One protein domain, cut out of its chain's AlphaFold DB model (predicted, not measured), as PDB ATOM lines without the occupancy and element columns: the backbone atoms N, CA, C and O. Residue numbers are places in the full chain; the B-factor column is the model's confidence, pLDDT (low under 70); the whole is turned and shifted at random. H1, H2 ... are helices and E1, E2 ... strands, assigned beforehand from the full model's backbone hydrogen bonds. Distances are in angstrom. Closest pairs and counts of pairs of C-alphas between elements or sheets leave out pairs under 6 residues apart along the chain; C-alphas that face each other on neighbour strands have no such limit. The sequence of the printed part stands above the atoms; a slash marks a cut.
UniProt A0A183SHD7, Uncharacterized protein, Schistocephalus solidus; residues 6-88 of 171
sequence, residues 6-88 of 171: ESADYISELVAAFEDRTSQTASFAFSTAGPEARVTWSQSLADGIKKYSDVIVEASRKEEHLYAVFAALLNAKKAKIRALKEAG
ATOM      1  N   GLU A   6     -41.439  -6.494 -26.272       57.69
ATOM      2  CA  GLU A   6     -40.905  -7.857 -26.417       57.69
ATOM      3  C   GLU A   6     -41.229  -8.511 -27.772       57.69
ATOM      4  O   GLU A   6     -40.467  -9.336 -28.271       57.69
ATOM      5  N   SER A   7     -42.352  -8.144 -28.403       61.66
ATOM      6  CA  SER A   7     -42.721  -8.693 -29.715       61.66
ATOM      7  C   SER A   7     -41.920  -8.076 -30.863       61.66
ATOM      8  O   SER A   7     -41.622  -8.764 -31.836       61.66
ATOM      9  N   ALA A   8     -41.546  -6.799 -30.754       66.56
ATOM     10  CA  ALA A   8     -40.736  -6.123 -31.762       66.56
ATOM     11  C   ALA A   8     -39.274  -6.585 -31.703       66.56
ATOM     12  O   ALA A   8     -38.651  -6.782 -32.750       66.56
ATOM     13  N   ASP A   9     -38.767  -6.826 -30.492       74.56
ATOM     14  CA  ASP A   9     -37.424  -7.359 -30.266       74.56
ATOM     15  C   ASP A   9     -37.303  -8.783 -30.836       74.56
ATOM     16  O   ASP A   9     -36.398  -9.057 -31.623       74.56
ATOM     17  N   TYR A  10     -38.293  -9.651 -30.585       74.50
ATOM     18  CA  TYR A  10     -38.339 -11.007 -31.153       74.50
ATOM     19  C   TYR A  10     -38.367 -11.031 -32.691       74.50
ATOM     20  O   TYR A  10     -37.654 -11.813 -33.320       74.50
ATOM     21  N   ILE A  11     -39.184 -10.177 -33.322       76.94
ATOM     22  CA  ILE A  11     -39.261 -10.115 -34.791       76.94
ATOM     23  C   ILE A  11     -37.948  -9.598 -35.383       76.94
ATOM     24  O   ILE A  11     -37.495 -10.113 -36.403       76.94
ATOM     25  N   SER A  12     -37.315  -8.622 -34.734       78.62
ATOM     26  CA  SER A  12     -36.021  -8.091 -35.171       78.62
ATOM     27  C   SER A  12     -34.916  -9.147 -35.076       78.62
ATOM     28  O   SER A  12     -34.131  -9.289 -36.012       78.62
ATOM     29  N   GLU A  13     -34.886  -9.934 -33.995       74.19
ATOM     30  CA  GLU A  13     -33.963 -11.067 -33.840       74.19
ATOM     31  C   GLU A  13     -34.186 -12.142 -34.911       74.19
ATOM     32  O   GLU A  13     -33.227 -12.640 -35.503       74.19
ATOM     33  N   LEU A  14     -35.447 -12.460 -35.213       73.50
ATOM     34  CA  LEU A  14     -35.800 -13.440 -36.235       73.50
ATOM     35  C   LEU A  14     -35.374 -12.971 -37.635       73.50
ATOM     36  O   LEU A  14     -34.770 -13.739 -38.382       73.50
ATOM     37  N   VAL A  15     -35.617 -11.704 -37.984       78.81
ATOM     38  CA  VAL A  15     -35.158 -11.117 -39.256       78.81
ATOM     39  C   VAL A  15     -33.632 -11.136 -39.350       78.81
ATOM     40  O   VAL A  15     -33.093 -11.568 -40.367       78.81
ATOM     41  N   ALA A  16     -32.929 -10.742 -38.285       76.81
ATOM     42  CA  ALA A  16     -31.471 -10.763 -38.262       76.81
ATOM     43  C   ALA A  16     -30.900 -12.181 -38.455       76.81
ATOM     44  O   ALA A  16     -29.889 -12.334 -39.143       76.81
ATOM     45  N   ALA A  17     -31.559 -13.206 -37.901       73.25
ATOM     46  CA  ALA A  17     -31.186 -14.607 -38.095       73.25
ATOM     47  C   ALA A  17     -31.415 -15.085 -39.542       73.25
ATOM     48  O   ALA A  17     -30.582 -15.807 -40.083       73.25
ATOM     49  N   PHE A  18     -32.509 -14.674 -40.195       73.62
ATOM     50  CA  PHE A  18     -32.772 -15.004 -41.604       73.62
ATOM     51  C   PHE A  18     -31.823 -14.299 -42.580       73.62
ATOM     52  O   PHE A  18     -31.491 -14.853 -43.625       73.62
ATOM     53  N   GLU A  19     -31.397 -13.078 -42.255       76.38
ATOM     54  CA  GLU A  19     -30.472 -12.297 -43.079       76.38
ATOM     55  C   GLU A  19     -28.992 -12.650 -42.837       76.38
ATOM     56  O   GLU A  19     -28.123 -11.986 -43.402       76.38
ATOM     57  N   ASP A  20     -28.702 -13.662 -42.005       67.56
ATOM     58  CA  ASP A  20     -27.347 -14.059 -41.580       67.56
ATOM     59  C   ASP A  20     -26.529 -12.875 -41.018       67.56
ATOM     60  O   ASP A  20     -25.309 -12.784 -41.141       67.56
ATOM     61  N   ARG A  21     -27.223 -11.899 -40.417       63.03
ATOM     62  CA  ARG A  21     -26.613 -10.683 -39.854       63.03
ATOM     63  C   ARG A  21     -26.157 -10.866 -38.410       63.03
ATOM     64  O   ARG A  21     -25.539  -9.965 -37.846       63.03
ATOM     65  N   THR A  22     -26.473 -11.997 -37.788       60.44
ATOM     66  CA  THR A  22     -26.083 -12.278 -36.408       60.44
ATOM     67  C   THR A  22     -24.674 -12.859 -36.364       60.44
ATOM     68  O   THR A  22     -24.429 -13.933 -36.893       60.44
ATOM     69  N   SER A  23     -23.753 -12.216 -35.640       56.22
ATOM     70  CA  SER A  23     -22.426 -12.786 -35.327       56.22
ATOM     71  C   SER A  23     -22.487 -14.038 -34.432       56.22
ATOM     72  O   SER A  23     -21.456 -14.631 -34.128       56.22
ATOM     73  N   GLN A  24     -23.684 -14.409 -33.971       60.00
ATOM     74  CA  GLN A  24     -23.967 -15.611 -33.196       60.00
ATOM     75  C   GLN A  24     -24.500 -16.705 -34.119       60.00
ATOM     76  O   GLN A  24     -25.259 -16.417 -35.042       60.00
ATOM     77  N   THR A  25     -24.138 -17.953 -33.832       69.56
ATOM     78  CA  THR A  25     -24.522 -19.146 -34.594       69.56
ATOM     79  C   THR A  25     -26.024 -19.420 -34.455       69.56
ATOM     80  O   THR A  25     -26.458 -20.266 -33.667       69.56
ATOM     81  N   ALA A  26     -26.843 -18.660 -35.179       73.81
ATOM     82  CA  ALA A  26     -28.229 -19.008 -35.435       73.81
ATOM     83  C   ALA A  26     -28.250 -20.241 -36.347       73.81
ATOM     84  O   ALA A  26     -27.521 -20.320 -37.332       73.81
ATOM     85  N   SER A  27     -29.065 -21.228 -35.993       77.00
ATOM     86  CA  SER A  27     -29.209 -22.468 -36.745       77.00
ATOM     87  C   SER A  27     -30.677 -22.726 -37.037       77.00
ATOM     88  O   SER A  27     -31.534 -22.636 -36.148       77.00
ATOM     89  N   PHE A  28     -30.945 -23.060 -38.297       82.19
ATOM     90  CA  PHE A  28     -32.236 -23.521 -38.771       82.19
ATOM     91  C   PHE A  28     -32.134 -25.014 -39.062       82.19
ATOM     92  O   PHE A  28     -31.342 -25.446 -39.898       82.19
ATOM     93  N   ALA A  29     -32.952 -25.802 -38.375       81.06
ATOM     94  CA  ALA A  29     -33.087 -27.225 -38.627       81.06
ATOM     95  C   ALA A  29     -34.386 -27.486 -39.387       81.06
ATOM     96  O   ALA A  29     -35.455 -27.009 -39.004       81.06
ATOM     97  N   PHE A  30     -34.279 -28.277 -40.451       81.88
ATOM     98  CA  PHE A  30     -35.408 -28.745 -41.239       81.88
ATOM     99  C   PHE A  30     -35.561 -30.250 -41.036       81.88
ATOM    100  O   PHE A  30     -34.622 -31.011 -41.266       81.88
ATOM    101  N   SER A  31     -36.738 -30.688 -40.600       80.94
ATOM    102  CA  SER A  31     -37.068 -32.104 -40.448       80.94
ATOM    103  C   SER A  31     -38.361 -32.403 -41.185       80.94
ATOM    104  O   SER A  31     -39.344 -31.686 -41.029       80.94
ATOM    105  N   THR A  32     -38.384 -33.459 -41.989       77.50
ATOM    106  CA  THR A  32     -39.600 -33.900 -42.680       77.50
ATOM    107  C   THR A  32     -40.082 -35.205 -42.086       77.50
ATOM    108  O   THR A  32     -39.345 -36.190 -42.083       77.50
ATOM    109  N   ALA A  33     -41.338 -35.236 -41.657       71.25
ATOM    110  CA  ALA A  33     -42.025 -36.455 -41.264       71.25
ATOM    111  C   ALA A  33     -43.307 -36.578 -42.101       71.25
ATOM    112  O   ALA A  33     -44.399 -36.227 -41.667       71.25
ATOM    113  N   GLY A  34     -43.171 -37.049 -43.344       71.88
ATOM    114  CA  GLY A  34     -44.297 -37.161 -44.278       71.88
ATOM    115  C   GLY A  34     -44.602 -35.845 -45.019       71.88
ATOM    116  O   GLY A  34     -43.667 -35.227 -45.526       71.88
ATOM    117  N   PRO A  35     -45.881 -35.438 -45.178       71.94
ATOM    118  CA  PRO A  35     -46.251 -34.204 -45.886       71.94
ATOM    119  C   PRO A  35     -45.965 -32.927 -45.081       71.94
ATOM    120  O   PRO A  35     -46.061 -31.826 -45.621       71.94
ATOM    121  N   GLU A  36     -45.608 -33.074 -43.808       76.00
ATOM    122  CA  GLU A  36     -45.288 -31.977 -42.910       76.00
ATOM    123  C   GLU A  36     -43.773 -31.803 -42.807       76.00
ATOM    124  O   GLU A  36     -43.007 -32.749 -42.583       76.00
ATOM    125  N   ALA A  37     -43.354 -30.558 -42.969       79.88
ATOM    126  CA  ALA A  37     -42.009 -30.101 -42.717       79.88
ATOM    127  C   ALA A  37     -41.991 -29.298 -41.419       79.88
ATOM    128  O   ALA A  37     -42.770 -28.373 -41.228       79.88
ATOM    129  N   ARG A  38     -41.081 -29.632 -40.520       81.56
ATOM    130  CA  ARG A  38     -40.859 -28.929 -39.266       81.56
ATOM    131  C   ARG A  38     -39.618 -28.068 -39.411       81.56
ATOM    132  O   ARG A  38     -38.542 -28.579 -39.722       81.56
ATOM    133  N   VAL A  39     -39.780 -26.773 -39.194       83.50
ATOM    134  CA  VAL A  39     -38.704 -25.788 -39.209       83.50
ATOM    135  C   VAL A  39     -38.481 -25.326 -37.781       83.50
ATOM    136  O   VAL A  39     -39.354 -24.704 -37.174       83.50
ATOM    137  N   THR A  40     -37.311 -25.633 -37.235       83.56
ATOM    138  CA  THR A  40     -36.918 -25.196 -35.897       83.56
ATOM    139  C   THR A  40     -35.797 -24.176 -36.008       83.56
ATOM    140  O   THR A  40     -34.781 -24.438 -36.648       83.56
ATOM    141  N   TRP A  41     -35.969 -23.026 -35.361       83.88
ATOM    142  CA  TRP A  41     -34.922 -22.021 -35.210       83.88
ATOM    143  C   TRP A  41     -34.376 -22.053 -33.786       83.88
ATOM    144  O   TRP A  41     -35.118 -22.069 -32.795       83.88
ATOM    145  N   SER A  42     -33.052 -22.066 -33.696       82.12
ATOM    146  CA  SER A  42     -32.317 -22.029 -32.440       82.12
ATOM    147  C   SER A  42     -31.116 -21.101 -32.535       82.12
ATOM    148  O   SER A  42     -30.541 -20.929 -33.606       82.12
ATOM    149  N   GLN A  43     -30.722 -20.537 -31.403       80.38
ATOM    150  CA  GLN A  43     -29.491 -19.770 -31.262       80.38
ATOM    151  C   GLN A  43     -28.568 -20.513 -30.307       80.38
ATOM    152  O   GLN A  43     -28.989 -20.916 -29.216       80.38
ATOM    153  N   SER A  44     -27.312 -20.682 -30.707       74.62
ATOM    154  CA  SER A  44     -26.277 -21.137 -29.785       74.62
ATOM    155  C   SER A  44     -25.791 -19.958 -28.946       74.62
ATOM    156  O   SER A  44     -25.319 -18.960 -29.488       74.62
ATOM    157  N   LEU A  45     -25.900 -20.081 -27.626       75.19
ATOM    158  CA  LEU A  45     -25.369 -19.153 -26.630       75.19
ATOM    159  C   LEU A  45     -24.214 -19.841 -25.883       75.19
ATOM    160  O   LEU A  45     -24.058 -21.060 -25.961       75.19
ATOM    161  N   ALA A  46     -23.406 -19.072 -25.151       73.69
ATOM    162  CA  ALA A  46     -22.270 -19.608 -24.389       73.69
ATOM    163  C   ALA A  46     -22.684 -20.691 -23.369       73.69
ATOM    164  O   ALA A  46     -21.930 -21.632 -23.135       73.69
ATOM    165  N   ASP A  47     -23.908 -20.597 -22.840       75.94
ATOM    166  CA  ASP A  47     -24.444 -21.493 -21.809       75.94
ATOM    167  C   ASP A  47     -25.346 -22.614 -22.372       75.94
ATOM    168  O   ASP A  47     -25.970 -23.358 -21.613       75.94
ATOM    169  N   GLY A  48     -25.449 -22.742 -23.702       74.81
ATOM    170  CA  GLY A  48     -26.236 -23.786 -24.366       74.81
ATOM    171  C   GLY A  48     -27.076 -23.297 -25.549       74.81
ATOM    172  O   GLY A  48     -26.963 -22.164 -26.008       74.81
ATOM    173  N   ILE A  49     -27.942 -24.173 -26.070       75.75
ATOM    174  CA  ILE A  49     -28.800 -23.878 -27.229       75.75
ATOM    175  C   ILE A  49     -30.178 -23.423 -26.748       75.75
ATOM    176  O   ILE A  49     -30.904 -24.188 -26.108       75.75
ATOM    177  N   LYS A  50     -30.586 -22.209 -27.125       76.50
ATOM    178  CA  LYS A  50     -31.943 -21.704 -26.889       76.50
ATOM    179  C   LYS A  50     -32.785 -21.876 -28.154       76.50
ATOM    180  O   LYS A  50     -32.409 -21.414 -29.229       76.50
ATOM    181  N   LYS A  51     -33.919 -22.576 -28.036       72.38
ATOM    182  CA  LYS A  51     -34.898 -22.759 -29.124       72.38
ATOM    183  C   LYS A  51     -35.916 -21.624 -29.089       72.38
ATOM    184  O   LYS A  51     -36.476 -21.355 -28.030       72.38
ATOM    185  N   TYR A  52     -36.163 -20.992 -30.233       71.25
ATOM    186  CA  TYR A  52     -36.991 -19.784 -30.315       71.25
ATOM    187  C   TYR A  52     -38.260 -19.957 -31.143       71.25
ATOM    188  O   TYR A  52     -39.261 -19.293 -30.870       71.25
ATOM    189  N   SER A  53     -38.247 -20.825 -32.154       75.81
ATOM    190  CA  SER A  53     -39.458 -21.118 -32.915       75.81
ATOM    191  C   SER A  53     -39.480 -22.549 -33.407       75.81
ATOM    192  O   SER A  53     -38.450 -23.144 -33.725       75.81
ATOM    193  N   ASP A  54     -40.692 -23.074 -33.494       78.94
ATOM    194  CA  ASP A  54     -40.969 -24.417 -33.950       78.94
ATOM    195  C   ASP A  54     -42.222 -24.372 -34.816       78.94
ATOM    196  O   ASP A  54     -43.342 -24.265 -34.316       78.94
ATOM    197  N   VAL A  55     -42.014 -24.320 -36.128       81.81
ATOM    198  CA  VAL A  55     -43.074 -24.073 -37.103       81.81
ATOM    199  C   VAL A  55     -43.286 -25.332 -37.919       81.81
ATOM    200  O   VAL A  55     -42.345 -25.879 -38.492       81.81
ATOM    201  N   ILE A  56     -44.536 -25.777 -37.993       80.25
ATOM    202  CA  ILE A  56     -44.944 -26.836 -38.913       80.25
ATOM    203  C   ILE A  56     -45.415 -26.162 -40.197       80.25
ATOM    204  O   ILE A  56     -46.308 -25.317 -40.185       80.25
ATOM    205  N   VAL A  57     -44.779 -26.525 -41.300       81.19
ATOM    206  CA  VAL A  57     -45.058 -26.056 -42.649       81.19
ATOM    207  C   VAL A  57     -45.565 -27.245 -43.450       81.19
ATOM    208  O   VAL A  57     -44.919 -28.290 -43.518       81.19
ATOM    209  N   GLU A  58     -46.721 -27.100 -44.082       77.50
ATOM    210  CA  GLU A  58     -47.212 -28.111 -45.010       77.50
ATOM    211  C   GLU A  58     -46.439 -28.017 -46.332       77.50
ATOM    212  O   GLU A  58     -46.320 -26.943 -46.932       77.50
ATOM    213  N   ALA A  59     -45.893 -29.141 -46.797       73.44
ATOM    214  CA  ALA A  59     -45.164 -29.174 -48.054       73.44
ATOM    215  C   ALA A  59     -46.134 -28.984 -49.229       73.44
ATOM    216  O   ALA A  59     -46.889 -29.891 -49.595       73.44
ATOM    217  N   SER A  60     -46.084 -27.816 -49.871       77.75
ATOM    218  CA  SER A  60     -46.843 -27.602 -51.101       77.75
ATOM    219  C   SER A  60     -46.270 -28.442 -52.241       77.75
ATOM    220  O   SER A  60     -45.093 -28.339 -52.580       77.75
ATOM    221  N   ARG A  61     -47.138 -29.241 -52.869       76.31
ATOM    222  CA  ARG A  61     -46.827 -30.026 -54.077       76.31
ATOM    223  C   ARG A  61     -47.315 -29.360 -55.362       76.31
ATOM    224  O   ARG A  61     -47.318 -29.992 -56.415       76.31
ATOM    225  N   LYS A  62     -47.774 -28.110 -55.278       84.62
ATOM    226  CA  LYS A  62     -48.244 -27.366 -56.446       84.62
ATOM    227  C   LYS A  62     -47.050 -26.960 -57.299       84.62
ATOM    228  O   LYS A  62     -46.130 -26.308 -56.810       84.62
ATOM    229  N   GLU A  63     -47.104 -27.311 -58.578       82.19
ATOM    230  CA  GLU A  63     -46.064 -27.001 -59.564       82.19
ATOM    231  C   GLU A  63     -45.783 -25.489 -59.643       82.19
ATOM    232  O   GLU A  63     -44.637 -25.057 -59.717       82.19
ATOM    233  N   GLU A  64     -46.830 -24.676 -59.493       88.69
ATOM    234  CA  GLU A  64     -46.778 -23.211 -59.440       88.69
ATOM    235  C   GLU A  64     -45.792 -22.677 -58.388       88.69
ATOM    236  O   GLU A  64     -45.075 -21.708 -58.638       88.69
ATOM    237  N   HIS A  65     -45.710 -23.321 -57.215       87.62
ATOM    238  CA  HIS A  65     -44.798 -22.891 -56.153       87.62
ATOM    239  C   HIS A  65     -43.338 -23.193 -56.515       87.62
ATOM    240  O   HIS A  65     -42.457 -22.391 -56.210       87.62
ATOM    241  N   LEU A  66     -43.074 -24.304 -57.214       85.88
ATOM    242  CA  LEU A  66     -41.736 -24.611 -57.727       85.88
ATOM    243  C   LEU A  66     -41.321 -23.591 -58.791       85.88
ATOM    244  O   LEU A  66     -40.212 -23.060 -58.730       85.88
ATOM    245  N   TYR A  67     -42.223 -23.252 -59.718       88.94
ATOM    246  CA  TYR A  67     -41.957 -22.228 -60.728       88.94
ATOM    247  C   TYR A  67     -41.683 -20.854 -60.117       88.94
ATOM    248  O   TYR A  67     -40.763 -20.171 -60.568       88.94
ATOM    249  N   ALA A  68     -42.408 -20.462 -59.065       90.69
ATOM    250  CA  ALA A  68     -42.151 -19.211 -58.355       90.69
ATOM    251  C   ALA A  68     -40.741 -19.175 -57.737       90.69
ATOM    252  O   ALA A  68     -40.030 -18.177 -57.883       90.69
ATOM    253  N   VAL A  69     -40.296 -20.274 -57.114       90.81
ATOM    254  CA  VAL A  69     -38.936 -20.394 -56.556       90.81
ATOM    255  C   VAL A  69     -37.879 -20.319 -57.659       90.81
ATOM    256  O   VAL A  69     -36.915 -19.561 -57.536       90.81
ATOM    257  N   PHE A  70     -38.065 -21.040 -58.770       91.12
ATOM    258  CA  PHE A  70     -37.143 -20.975 -59.906       91.12
ATOM    259  C   PHE A  70     -37.074 -19.572 -60.518       91.12
ATOM    260  O   PHE A  70     -35.980 -19.070 -60.786       91.12
ATOM    261  N   ALA A  71     -38.218 -18.910 -60.698       92.62
ATOM    262  CA  ALA A  71     -38.279 -17.547 -61.214       92.62
ATOM    263  C   ALA A  71     -37.550 -16.559 -60.290       92.62
ATOM    264  O   ALA A  71     -36.749 -15.750 -60.766       92.62
ATOM    265  N   ALA A  72     -37.762 -16.657 -58.973       93.62
ATOM    266  CA  ALA A  72     -37.065 -15.836 -57.987       93.62
ATOM    267  C   ALA A  72     -35.542 -16.043 -58.047       93.62
ATOM    268  O   ALA A  72     -34.791 -15.068 -58.096       93.62
ATOM    269  N   LEU A  73     -35.081 -17.295 -58.137       94.38
ATOM    270  CA  LEU A  73     -33.658 -17.623 -58.234       94.38
ATOM    271  C   LEU A  73     -33.022 -17.069 -59.519       94.38
ATOM    272  O   LEU A  73     -31.932 -16.491 -59.484       94.38
ATOM    273  N   LEU A  74     -33.706 -17.204 -60.659       93.81
ATOM    274  CA  LEU A  74     -33.244 -16.648 -61.933       93.81
ATOM    275  C   LEU A  74     -33.164 -15.120 -61.883       93.81
ATOM    276  O   LEU A  74     -32.182 -14.543 -62.356       93.81
ATOM    277  N   ASN A  75     -34.156 -14.462 -61.287       94.19
ATOM    278  CA  ASN A  75     -34.167 -13.009 -61.135       94.19
ATOM    279  C   ASN A  75     -33.057 -12.523 -60.194       94.19
ATOM    280  O   ASN A  75     -32.351 -11.576 -60.540       94.19
ATOM    281  N   ALA A  76     -32.824 -13.207 -59.071       93.06
ATOM    282  CA  ALA A  76     -31.712 -12.911 -58.170       93.06
ATOM    283  C   ALA A  76     -30.353 -13.064 -58.875       93.06
ATOM    284  O   ALA A  76     -29.480 -12.201 -58.758       93.06
ATOM    285  N   LYS A  77     -30.184 -14.116 -59.692       91.50
ATOM    286  CA  LYS A  77     -28.969 -14.315 -60.495       91.50
ATOM    287  C   LYS A  77     -28.780 -13.204 -61.530       91.50
ATOM    288  O   LYS A  77     -27.675 -12.679 -61.660       91.50
ATOM    289  N   LYS A  78     -29.844 -12.811 -62.239       91.06
ATOM    290  CA  LYS A  78     -29.815 -11.684 -63.186       91.06
ATOM    291  C   LYS A  78     -29.436 -10.374 -62.491       91.06
ATOM    292  O   LYS A  78     -28.588  -9.647 -63.002       91.06
ATOM    293  N   ALA A  79     -30.012 -10.099 -61.321       90.81
ATOM    294  CA  ALA A  79     -29.690  -8.919 -60.523       90.81
ATOM    295  C   ALA A  79     -28.216  -8.912 -60.087       90.81
ATOM    296  O   ALA A  79     -27.543  -7.897 -60.239       90.81
ATOM    297  N   LYS A  80     -27.680 -10.060 -59.650       90.44
ATOM    298  CA  LYS A  80     -26.262 -10.197 -59.288       90.44
ATOM    299  C   LYS A  80     -25.323  -9.931 -60.471       90.44
ATOM    300  O   LYS A  80     -24.319  -9.250 -60.303       90.44
ATOM    301  N   ILE A  81     -25.652 -10.433 -61.666       87.19
ATOM    302  CA  ILE A  81     -24.867 -10.171 -62.888       87.19
ATOM    303  C   ILE A  81     -24.910  -8.683 -63.251       87.19
ATOM    304  O   ILE A  81     -23.877  -8.113 -63.593       87.19
ATOM    305  N   ARG A  82     -26.083  -8.045 -63.158       85.50
ATOM    306  CA  ARG A  82     -26.227  -6.605 -63.406       85.50
ATOM    307  C   ARG A  82     -25.379  -5.786 -62.432       85.50
ATOM    308  O   ARG A  82     -24.583  -4.978 -62.890       85.50
ATOM    309  N   ALA A  83     -25.482  -6.063 -61.133       87.56
ATOM    310  CA  ALA A  83     -24.687  -5.389 -60.108       87.56
ATOM    311  C   ALA A  83     -23.176  -5.561 -60.345       87.56
ATOM    312  O   ALA A  83     -22.416  -4.612 -60.189       87.56
ATOM    313  N   LEU A  84     -22.734  -6.744 -60.790       82.88
ATOM    314  CA  LEU A  84     -21.331  -6.980 -61.144       82.88
ATOM    315  C   LEU A  84     -20.903  -6.204 -62.401       82.88
ATOM    316  O   LEU A  84     -19.797  -5.678 -62.443       82.88
ATOM    317  N   LYS A  85     -21.767  -6.116 -63.419       77.44
ATOM    318  CA  LYS A  85     -21.503  -5.342 -64.642       77.44
ATOM    319  C   LYS A  85     -21.429  -3.838 -64.358       77.44
ATOM    320  O   LYS A  85     -20.596  -3.158 -64.942       77.44
ATOM    321  N   GLU A  86     -22.271  -3.338 -63.458       75.19
ATOM    322  CA  GLU A  86     -22.273  -1.937 -63.014       75.19
ATOM    323  C   GLU A  86     -21.066  -1.623 -62.115       75.19
ATOM    324  O   GLU A  86     -20.431  -0.588 -62.289       75.19
ATOM    325  N   ALA A  87     -20.677  -2.544 -61.224       63.31
ATOM    326  CA  ALA A  87     -19.459  -2.422 -60.417       63.31
ATOM    327  C   ALA A  87     -18.162  -2.582 -61.239       63.31
ATOM    328  O   ALA A  87     -17.106  -2.118 -60.817       63.31
ATOM    329  N   GLY A  88     -18.240  -3.239 -62.401       52.53
ATOM    330  CA  GLY A  88     -17.143  -3.432 -63.354       52.53
ATOM    331  C   GLY A  88     -17.044  -2.367 -64.453       52.53
ATOM    332  O   GLY A  88     -16.270  -2.550 -65.392       52.53
TER     333      GLY A  88
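Overview. This is residues 6 to 88 of the 171 residues of an uncharacterized protein of Schistocephalus solidus (UniProt A0A183SHD7). A twisted three-stranded sheet has helix H1 across one face and its other face bare, while a long helix, H2, sticks out free of this body. The printed part has 83 residues with two named helices and three strands, in order H1, E1, E2, E3, H2, class mixed; E1 - E2 - E3 is an antiparallel meander, neighbours following in turn, making two layers with H1. It is loose, radius of gyration of the C-alphas 17.0 A, spanning 46 by 37 by 22 A.

Along the chain. Find C-alpha 6 at (-40.905, -7.857, -26.417), where H1 begins, running to residue 18. Next come E1, residues 26 to 33, E2, 36 to 45, and E3, 48 to 58, 29.7 A long. H2, residues 63 to 87, runs 36.2 A to (-19.459, -2.422, -60.417).

Arrangement. In hairpin E1 and E2, find N 29 and O 40 within hydrogen-bond range, 2.9 A; in hairpin E2 and E3, N 39 and O 55, 2.8 A. H1 is on the sheet, height 10.3 A, across the strands. In H1 and H2 every O i to N i+4 pair is within range. H2 is apart from H1.

Size, cuts and confidence. The printed part has no cut. Confidence is under 70 at residues 6 to 8, 20 to 25 and 87 to 88.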